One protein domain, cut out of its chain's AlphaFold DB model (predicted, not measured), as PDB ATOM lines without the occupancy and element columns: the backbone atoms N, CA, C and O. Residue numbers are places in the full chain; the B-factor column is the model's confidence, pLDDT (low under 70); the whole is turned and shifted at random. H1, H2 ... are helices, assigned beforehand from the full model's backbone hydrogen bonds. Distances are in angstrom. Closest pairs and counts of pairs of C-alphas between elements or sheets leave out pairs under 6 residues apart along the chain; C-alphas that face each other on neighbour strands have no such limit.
ATOM      1  N   GLN A  24     -32.468 -39.926  31.450       91.31
ATOM      2  CA  GLN A  24     -32.903 -40.881  30.429       91.31
ATOM      3  C   GLN A  24     -31.789 -41.162  29.422       91.31
ATOM      4  O   GLN A  24     -31.443 -42.320  29.219       91.31
ATOM      5  N   VAL A  25     -31.144 -40.118  28.892       92.94
ATOM      6  CA  VAL A  25     -30.029 -40.275  27.946       92.94
ATOM      7  C   VAL A  25     -28.874 -41.050  28.589       92.94
ATOM      8  O   VAL A  25     -28.337 -41.978  27.991       92.94
ATOM      9  N   LYS A  26     -28.549 -40.771  29.859       94.44
ATOM     10  CA  LYS A  26     -27.515 -41.527  30.591       94.44
ATOM     11  C   LYS A  26     -27.878 -43.000  30.783       94.44
ATOM     12  O   LYS A  26     -27.005 -43.867  30.706       94.44
ATOM     13  N   ALA A  27     -29.147 -43.291  31.066       94.94
ATOM     14  CA  ALA A  27     -29.627 -44.662  31.200       94.94
ATOM     15  C   ALA A  27     -29.568 -45.402  29.857       94.94
ATOM     16  O   ALA A  27     -29.075 -46.531  29.813       94.94
ATOM     17  N   PHE A  28     -29.989 -44.742  28.776       94.81
ATOM     18  CA  PHE A  28     -29.923 -45.262  27.415       94.81
ATOM     19  C   PHE A  28     -28.483 -45.585  27.000       94.81
ATOM     20  O   PHE A  28     -28.197 -46.721  26.628       94.81
ATOM     21  N   VAL A  29     -27.550 -44.641  27.163       95.56
ATOM     22  CA  VAL A  29     -26.128 -44.846  26.837       95.56
ATOM     23  C   VAL A  29     -25.556 -46.032  27.614       95.56
ATOM     24  O   VAL A  29     -24.934 -46.915  27.026       95.56
ATOM     25  N   ARG A  30     -25.839 -46.134  28.920       96.56
ATOM     26  CA  ARG A  30     -25.396 -47.276  29.737       96.56
ATOM     27  C   ARG A  30     -25.977 -48.606  29.246       96.56
ATOM     28  O   ARG A  30     -25.271 -49.617  29.243       96.56
ATOM     29  N   ALA A  31     -27.253 -48.630  28.862       94.38
ATOM     30  CA  ALA A  31     -27.893 -49.825  28.322       94.38
ATOM     31  C   ALA A  31     -27.274 -50.232  26.976       94.38
ATOM     32  O   ALA A  31     -26.957 -51.407  26.784       94.38
ATOM     33  N   ALA A  32     -27.024 -49.266  26.089       94.31
ATOM     34  CA  ALA A  32     -26.393 -49.479  24.792       94.31
ATOM     35  C   ALA A  32     -24.949 -49.989  24.920       94.31
ATOM     36  O   ALA A  32     -24.576 -50.925  24.212       94.31
ATOM     37  N   MET A  33     -24.168 -49.454  25.866       97.12
ATOM     38  CA  MET A  33     -22.829 -49.966  26.186       97.12
ATOM     39  C   MET A  33     -22.887 -51.440  26.592       97.12
ATOM     40  O   MET A  33     -22.159 -52.269  26.053       97.12
ATOM     41  N   LYS A  34     -23.798 -51.789  27.512       95.75
ATOM     42  CA  LYS A  34     -23.958 -53.170  27.986       95.75
ATOM     43  C   LYS A  34     -24.404 -54.117  26.869       95.75
ATOM     44  O   LYS A  34     -23.917 -55.239  26.802       95.75
ATOM     45  N   ARG A  35     -25.347 -53.687  26.027       90.38
ATOM     46  CA  ARG A  35     -25.940 -54.506  24.960       90.38
ATOM     47  C   ARG A  35     -24.944 -54.803  23.842       90.38
ATOM     48  O   ARG A  35     -24.902 -55.927  23.362       90.38
ATOM     49  N   ASN A  36     -24.141 -53.809  23.466       91.69
ATOM     50  CA  ASN A  36     -23.255 -53.890  22.304       91.69
ATOM     51  C   ASN A  36     -21.779 -54.102  22.676       91.69
ATOM     52  O   ASN A  36     -20.942 -54.218  21.789       91.69
ATOM     53  N   SER A  37     -21.452 -54.165  23.972       94.38
ATOM     54  CA  SER A  37     -20.070 -54.229  24.479       94.38
ATOM     55  C   SER A  37     -19.189 -53.073  23.986       94.38
ATOM     56  O   SER A  37     -18.003 -53.253  23.728       94.38
ATOM     57  N   LEU A  38     -19.786 -51.887  23.861       95.44
ATOM     58  CA  LEU A  38     -19.127 -50.667  23.399       95.44
ATOM     59  C   LEU A  38     -18.781 -49.748  24.571       95.44
ATOM     60  O   LEU A  38     -19.425 -49.769  25.626       95.44
ATOM     61  N   THR A  39     -17.785 -48.894  24.361       97.69
ATOM     62  CA  THR A  39     -17.500 -47.762  25.245       97.69
ATOM     63  C   THR A  39     -18.555 -46.662  25.093       97.69
ATOM     64  O   THR A  39     -19.299 -46.610  24.114       97.69
ATOM     65  N   GLU A  40     -18.630 -45.752  26.066       96.19
ATOM     66  CA  GLU A  40     -19.543 -44.606  25.995       96.19
ATOM     67  C   GLU A  40     -19.270 -43.738  24.757       96.19
ATOM     68  O   GLU A  40     -20.205 -43.335  24.069       96.19
ATOM     69  N   GLU A  41     -17.998 -43.484  24.445       96.69
ATOM     70  CA  GLU A  41     -17.605 -42.670  23.293       96.69
ATOM     71  C   GLU A  41     -18.050 -43.304  21.969       96.69
ATOM     72  O   GLU A  41     -18.638 -42.621  21.129       96.69
ATOM     73  N   GLU A  42     -17.863 -44.617  21.814       97.25
ATOM     74  CA  GLU A  42     -18.318 -45.361  20.636       97.25
ATOM     75  C   GLU A  42     -19.841 -45.331  20.496       97.25
ATOM     76  O   GLU A  42     -20.345 -45.044  19.413       97.25
ATOM     77  N   VAL A  43     -20.587 -45.544  21.588       96.19
ATOM     78  CA  VAL A  43     -22.058 -45.462  21.570       96.19
ATOM     79  C   VAL A  43     -22.524 -44.086  21.101       96.19
ATOM     80  O   VAL A  43     -23.396 -43.985  20.237       96.19
ATOM     81  N   ARG A  44     -21.943 -43.015  21.652       95.06
ATOM     82  CA  ARG A  44     -22.311 -41.637  21.301       95.06
ATOM     83  C   ARG A  44     -21.962 -41.315  19.854       95.06
ATOM     84  O   ARG A  44     -22.774 -40.710  19.157       95.06
ATOM     85  N   LYS A  45     -20.785 -41.745  19.398       96.44
ATOM     86  CA  LYS A  45     -20.355 -41.594  18.008       96.44
ATOM     87  C   LYS A  45     -21.324 -42.295  17.057       96.44
ATOM     88  O   LYS A  45     -21.844 -41.641  16.160       96.44
ATOM     89  N   CYS A  46     -21.636 -43.569  17.299       94.25
ATOM     90  CA  CYS A  46     -22.574 -44.327  16.472       94.25
ATOM     91  C   CYS A  46     -23.971 -43.689  16.445       94.25
ATOM     92  O   CYS A  46     -24.581 -43.606  15.383       94.25
ATOM     93  N   ALA A  47     -24.466 -43.197  17.584       93.31
ATOM     94  CA  ALA A  47     -25.758 -42.515  17.665       93.31
ATOM     95  C   ALA A  47     -25.801 -41.229  16.814       93.31
ATOM     96  O   ALA A  47     -26.760 -40.983  16.080       93.31
ATOM     97  N   ILE A  48     -24.741 -40.419  16.875       93.56
ATOM     98  CA  ILE A  48     -24.627 -39.193  16.074       93.56
ATOM     99  C   ILE A  48     -24.486 -39.526  14.584       93.56
ATOM    100  O   ILE A  48     -25.132 -38.885  13.760       93.56
ATOM    101  N   GLU A  49     -23.681 -40.528  14.228       95.81
ATOM    102  CA  GLU A  49     -23.486 -40.945  12.833       95.81
ATOM    103  C   GLU A  49     -24.766 -41.513  12.206       95.81
ATOM    104  O   GLU A  49     -25.061 -41.211  11.051       95.81
ATOM    105  N   ALA A  50     -25.540 -42.299  12.958       93.44
ATOM    106  CA  ALA A  50     -26.751 -42.939  12.451       93.44
ATOM    107  C   ALA A  50     -27.956 -41.986  12.397       93.44
ATOM    108  O   ALA A  50     -28.692 -41.979  11.411       93.44
ATOM    109  N   TYR A  51     -28.164 -41.176  13.442       92.56
ATOM    110  CA  TYR A  51     -29.414 -40.423  13.624       92.56
ATOM    111  C   TYR A  51     -29.220 -38.945  13.978       92.56
ATOM    112  O   TYR A  51     -30.195 -38.237  14.237       92.56
ATOM    113  N   GLY A  52     -27.980 -38.451  13.989       91.56
ATOM    114  CA  GLY A  52     -27.645 -37.047  14.240       91.56
ATOM    115  C   GLY A  52     -27.675 -36.627  15.713       91.56
ATOM    116  O   GLY A  52     -27.095 -35.598  16.058       91.56
ATOM    117  N   SER A  53     -28.307 -37.407  16.595       93.62
ATOM    118  CA  SER A  53     -28.282 -37.190  18.044       93.62
ATOM    119  C   SER A  53     -28.583 -38.465  18.834       93.62
ATOM    120  O   SER A  53     -29.136 -39.442  18.317       93.62
ATOM    121  N   ILE A  54     -28.239 -38.446  20.122       93.38
ATOM    122  CA  ILE A  54     -28.502 -39.569  21.029       93.38
ATOM    123  C   ILE A  54     -29.985 -39.645  21.368       93.38
ATOM    124  O   ILE A  54     -30.544 -40.735  21.397       93.38
ATOM    125  N   GLU A  55     -30.636 -38.501  21.565       93.56
ATOM    126  CA  GLU A  55     -32.069 -38.414  21.835       93.56
ATOM    127  C   GLU A  55     -32.873 -39.025  20.689       93.56
ATOM    128  O   GLU A  55     -33.753 -39.846  20.926       93.56
ATOM    129  N   ARG A  56     -32.514 -38.706  19.439       91.94
ATOM    130  CA  ARG A  56     -33.200 -39.265  18.274       91.94
ATOM    131  C   ARG A  56     -32.927 -40.755  18.110       91.94
ATOM    132  O   ARG A  56     -33.829 -41.496  17.745       91.94
ATOM    133  N   THR A  57     -31.712 -41.205  18.426       94.69
ATOM    134  CA  THR A  57     -31.393 -42.640  18.458       94.69
ATOM    135  C   THR A  57     -32.240 -43.373  19.498       94.69
ATOM    136  O   THR A  57     -32.752 -44.449  19.211       94.69
ATOM    137  N   MET A  58     -32.409 -42.794  20.690       94.06
ATOM    138  CA  MET A  58     -33.237 -43.355  21.760       94.06
ATOM    139  C   MET A  58     -34.706 -43.456  21.330       94.06
ATOM    140  O   MET A  58     -35.280 -44.531  21.447       94.06
ATOM    141  N   GLU A  59     -35.278 -42.388  20.762       93.38
ATOM    142  CA  GLU A  59     -36.657 -42.385  20.243       93.38
ATOM    143  C   GLU A  59     -36.878 -43.462  19.170       93.38
ATOM    144  O   GLU A  59     -37.842 -44.219  19.246       93.38
ATOM    145  N   VAL A  60     -35.975 -43.558  18.187       92.31
ATOM    146  CA  VAL A  60     -36.067 -44.575  17.124       92.31
ATOM    147  C   VAL A  60     -35.927 -45.979  17.707       92.31
ATOM    148  O   VAL A  60     -36.728 -46.849  17.392       92.31
ATOM    149  N   THR A  61     -34.976 -46.189  18.621       90.50
ATOM    150  CA  THR A  61     -34.782 -47.497  19.266       90.50
ATOM    151  C   THR A  61     -36.017 -47.923  20.061       90.50
ATOM    152  O   THR A  61     -36.389 -49.090  20.022       90.50
ATOM    153  N   GLU A  62     -36.670 -47.004  20.780       90.00
ATOM    154  CA  GLU A  62     -37.901 -47.300  21.523       90.00
ATOM    155  C   GLU A  62     -39.058 -47.697  20.594       90.00
ATOM    156  O   GLU A  62     -39.821 -48.608  20.923       90.00
ATOM    157  N   ILE A  63     -39.174 -47.047  19.431       90.62
ATOM    158  CA  ILE A  63     -40.164 -47.401  18.405       90.62
ATOM    159  C   ILE A  63     -39.861 -48.792  17.840       90.62
ATOM    160  O   ILE A  63     -40.740 -49.653  17.871       90.62
ATOM    161  N   ASP A  64     -38.623 -49.041  17.414       85.12
ATOM    162  CA  ASP A  64     -38.203 -50.328  16.849       85.12
ATOM    163  C   ASP A  64     -38.419 -51.473  17.856       85.12
ATOM    164  O   ASP A  64     -38.976 -52.521  17.523       85.12
ATOM    165  N   GLU A  65     -38.038 -51.272  19.124       86.38
ATOM    166  CA  GLU A  65     -38.255 -52.253  20.193       86.38
ATOM    167  C   GLU A  65     -39.758 -52.524  20.413       86.38
ATOM    168  O   GLU A  65     -40.156 -53.677  20.623       86.38
ATOM    169  N   ALA A  66     -40.612 -51.497  20.326       87.31
ATOM    170  CA  ALA A  66     -42.061 -51.647  20.444       87.31
ATOM    171  C   ALA A  66     -42.680 -52.388  19.244       87.31
ATOM    172  O   ALA A  66     -43.547 -53.247  19.439       87.31
ATOM    173  N   GLU A  67     -42.226 -52.108  18.022       86.25
ATOM    174  CA  GLU A  67     -42.672 -52.789  16.801       86.25
ATOM    175  C   GLU A  67     -42.251 -54.262  16.787       86.25
ATOM    176  O   GLU A  67     -43.071 -55.145  16.499       86.25
ATOM    177  N   ILE A  68     -41.014 -54.560  17.197       81.44
ATOM    178  CA  ILE A  68     -40.528 -55.933  17.372       81.44
ATOM    179  C   ILE A  68     -41.375 -56.657  18.422       81.44
ATOM    180  O   ILE A  68     -41.835 -57.773  18.177       81.44
ATOM    181  N   ALA A  69     -41.635 -56.036  19.576       81.31
ATOM    182  CA  ALA A  69     -42.448 -56.644  20.628       81.31
ATOM    183  C   ALA A  69     -43.893 -56.914  20.170       81.31
ATOM    184  O   ALA A  69     -44.449 -57.981  20.454       81.31
ATOM    185  N   ALA A  70     -44.499 -55.977  19.434       85.00
ATOM    186  CA  ALA A  70     -45.827 -56.147  18.853       85.00
ATOM    187  C   ALA A  70     -45.846 -57.301  17.842       85.00
ATOM    188  O   ALA A  70     -46.719 -58.170  17.911       85.00
ATOM    189  N   THR A  71     -44.845 -57.364  16.964       80.12
ATOM    190  CA  THR A  71     -44.711 -58.431  15.969       80.12
ATOM    191  C   THR A  71     -44.519 -59.785  16.651       80.12
ATOM    192  O   THR A  71     -45.273 -60.718  16.370       80.12
ATOM    193  N   MET A  72     -43.631 -59.881  17.645       74.19
ATOM    194  CA  MET A  72     -43.431 -61.103  18.435       74.19
ATOM    195  C   MET A  72     -44.710 -61.589  19.108       74.19
ATOM    196  O   MET A  72     -44.977 -62.787  19.127       74.19
ATOM    197  N   LYS A  73     -45.553 -60.683  19.609       76.50
ATOM    198  CA  LYS A  73     -46.851 -61.054  20.188       76.50
ATOM    199  C   LYS A  73     -47.798 -61.680  19.158       76.50
ATOM    200  O   LYS A  73     -48.597 -62.539  19.517       76.50
ATOM    201  N   THR A  74     -47.727 -61.265  17.892       75.50
ATOM    202  CA  THR A  74     -48.543 -61.862  16.818       75.50
ATOM    203  C   THR A  74     -47.996 -63.202  16.335       75.50
ATOM    204  O   THR A  74     -48.776 -64.105  16.038       75.50
ATOM    205  N   VAL A  75     -46.670 -63.339  16.272       68.31
ATOM    206  CA  VAL A  75     -45.987 -64.562  15.831       68.31
ATOM    207  C   VAL A  75     -46.043 -65.635  16.923       68.31
ATOM    208  O   VAL A  75     -46.212 -66.817  16.633       68.31
ATOM    209  N   CYS A  76     -45.975 -65.225  18.192       66.19
ATOM    210  CA  CYS A  76     -45.933 -66.102  19.362       66.19
ATOM    211  C   CYS A  76     -46.945 -65.656  20.424       66.19
ATOM    212  O   CYS A  76     -46.557 -65.209  21.507       66.19
TER     213      CYS A  76
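This is residues 24 to 76 of the 128 residues of an uncharacterized protein of Pisolithus microcarpus 441 (UniProt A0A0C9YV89). What shape do these coordinates make? Two shorter helices, H1 and H2, and the first part of H3 fold into a small compact body, and a straight arm sticks out from it, residues 62 to 76, of which 62 to 75 belong to the long helix H3. What is it built of? The printed part has 53 residues, with three named helices in the order H1, H2, H3 and no named strand; its class is all helix. How spread out is it? It is only just loose, close to compact, with a radius of gyration of the C-alphas of 12.4 A, and it spans 37 by 21 by 18 A.

Where does the printed part begin? H1, residues 24 to 36, starts at C-alpha 24, (-32.903, -40.881, 30.429), and is 18.1 A long from first to last C-alpha. What follows? H2, residues 40 to 51, is 16.4 A long. H3, residues 54 to 75, is 30.9 A long and ends at C-alpha 75, (-45.987, -64.562, 15.831).

How does H1 stand to H2? They touch, about perpendicular at 79 degrees; the closest C-alphas are those of Met 33 and Glu 40, 6.3 A apart. Does H1 meet H3? H1 touches H3 with residues 25 to 28 alone, the closest C-alphas being those of Val 25 and Glu 55, 6.7 A apart. They run the same way at a steep tilt of 62 degrees. And H2 with H3? They touch only at the corner by their link, about perpendicular at 77 degrees, with the C-alphas of Ala 47 and Ile 54 closest at 5.2 A. Are the helix backbones complete? In H1, H2 and H3 every O i to N i+4 pair is within hydrogen-bond range.

How far does it reach? The two C-alphas farthest apart, those of Glu 41 and Thr 74, are 37.0 A apart. Is anything missing or long? The printed part has no cut, and the links H1 to H2 and H2 to H3 are tight. Where is confidence low? Residues 75 to 76 are under 70; the mean pLDDT of the printed part is 90.5.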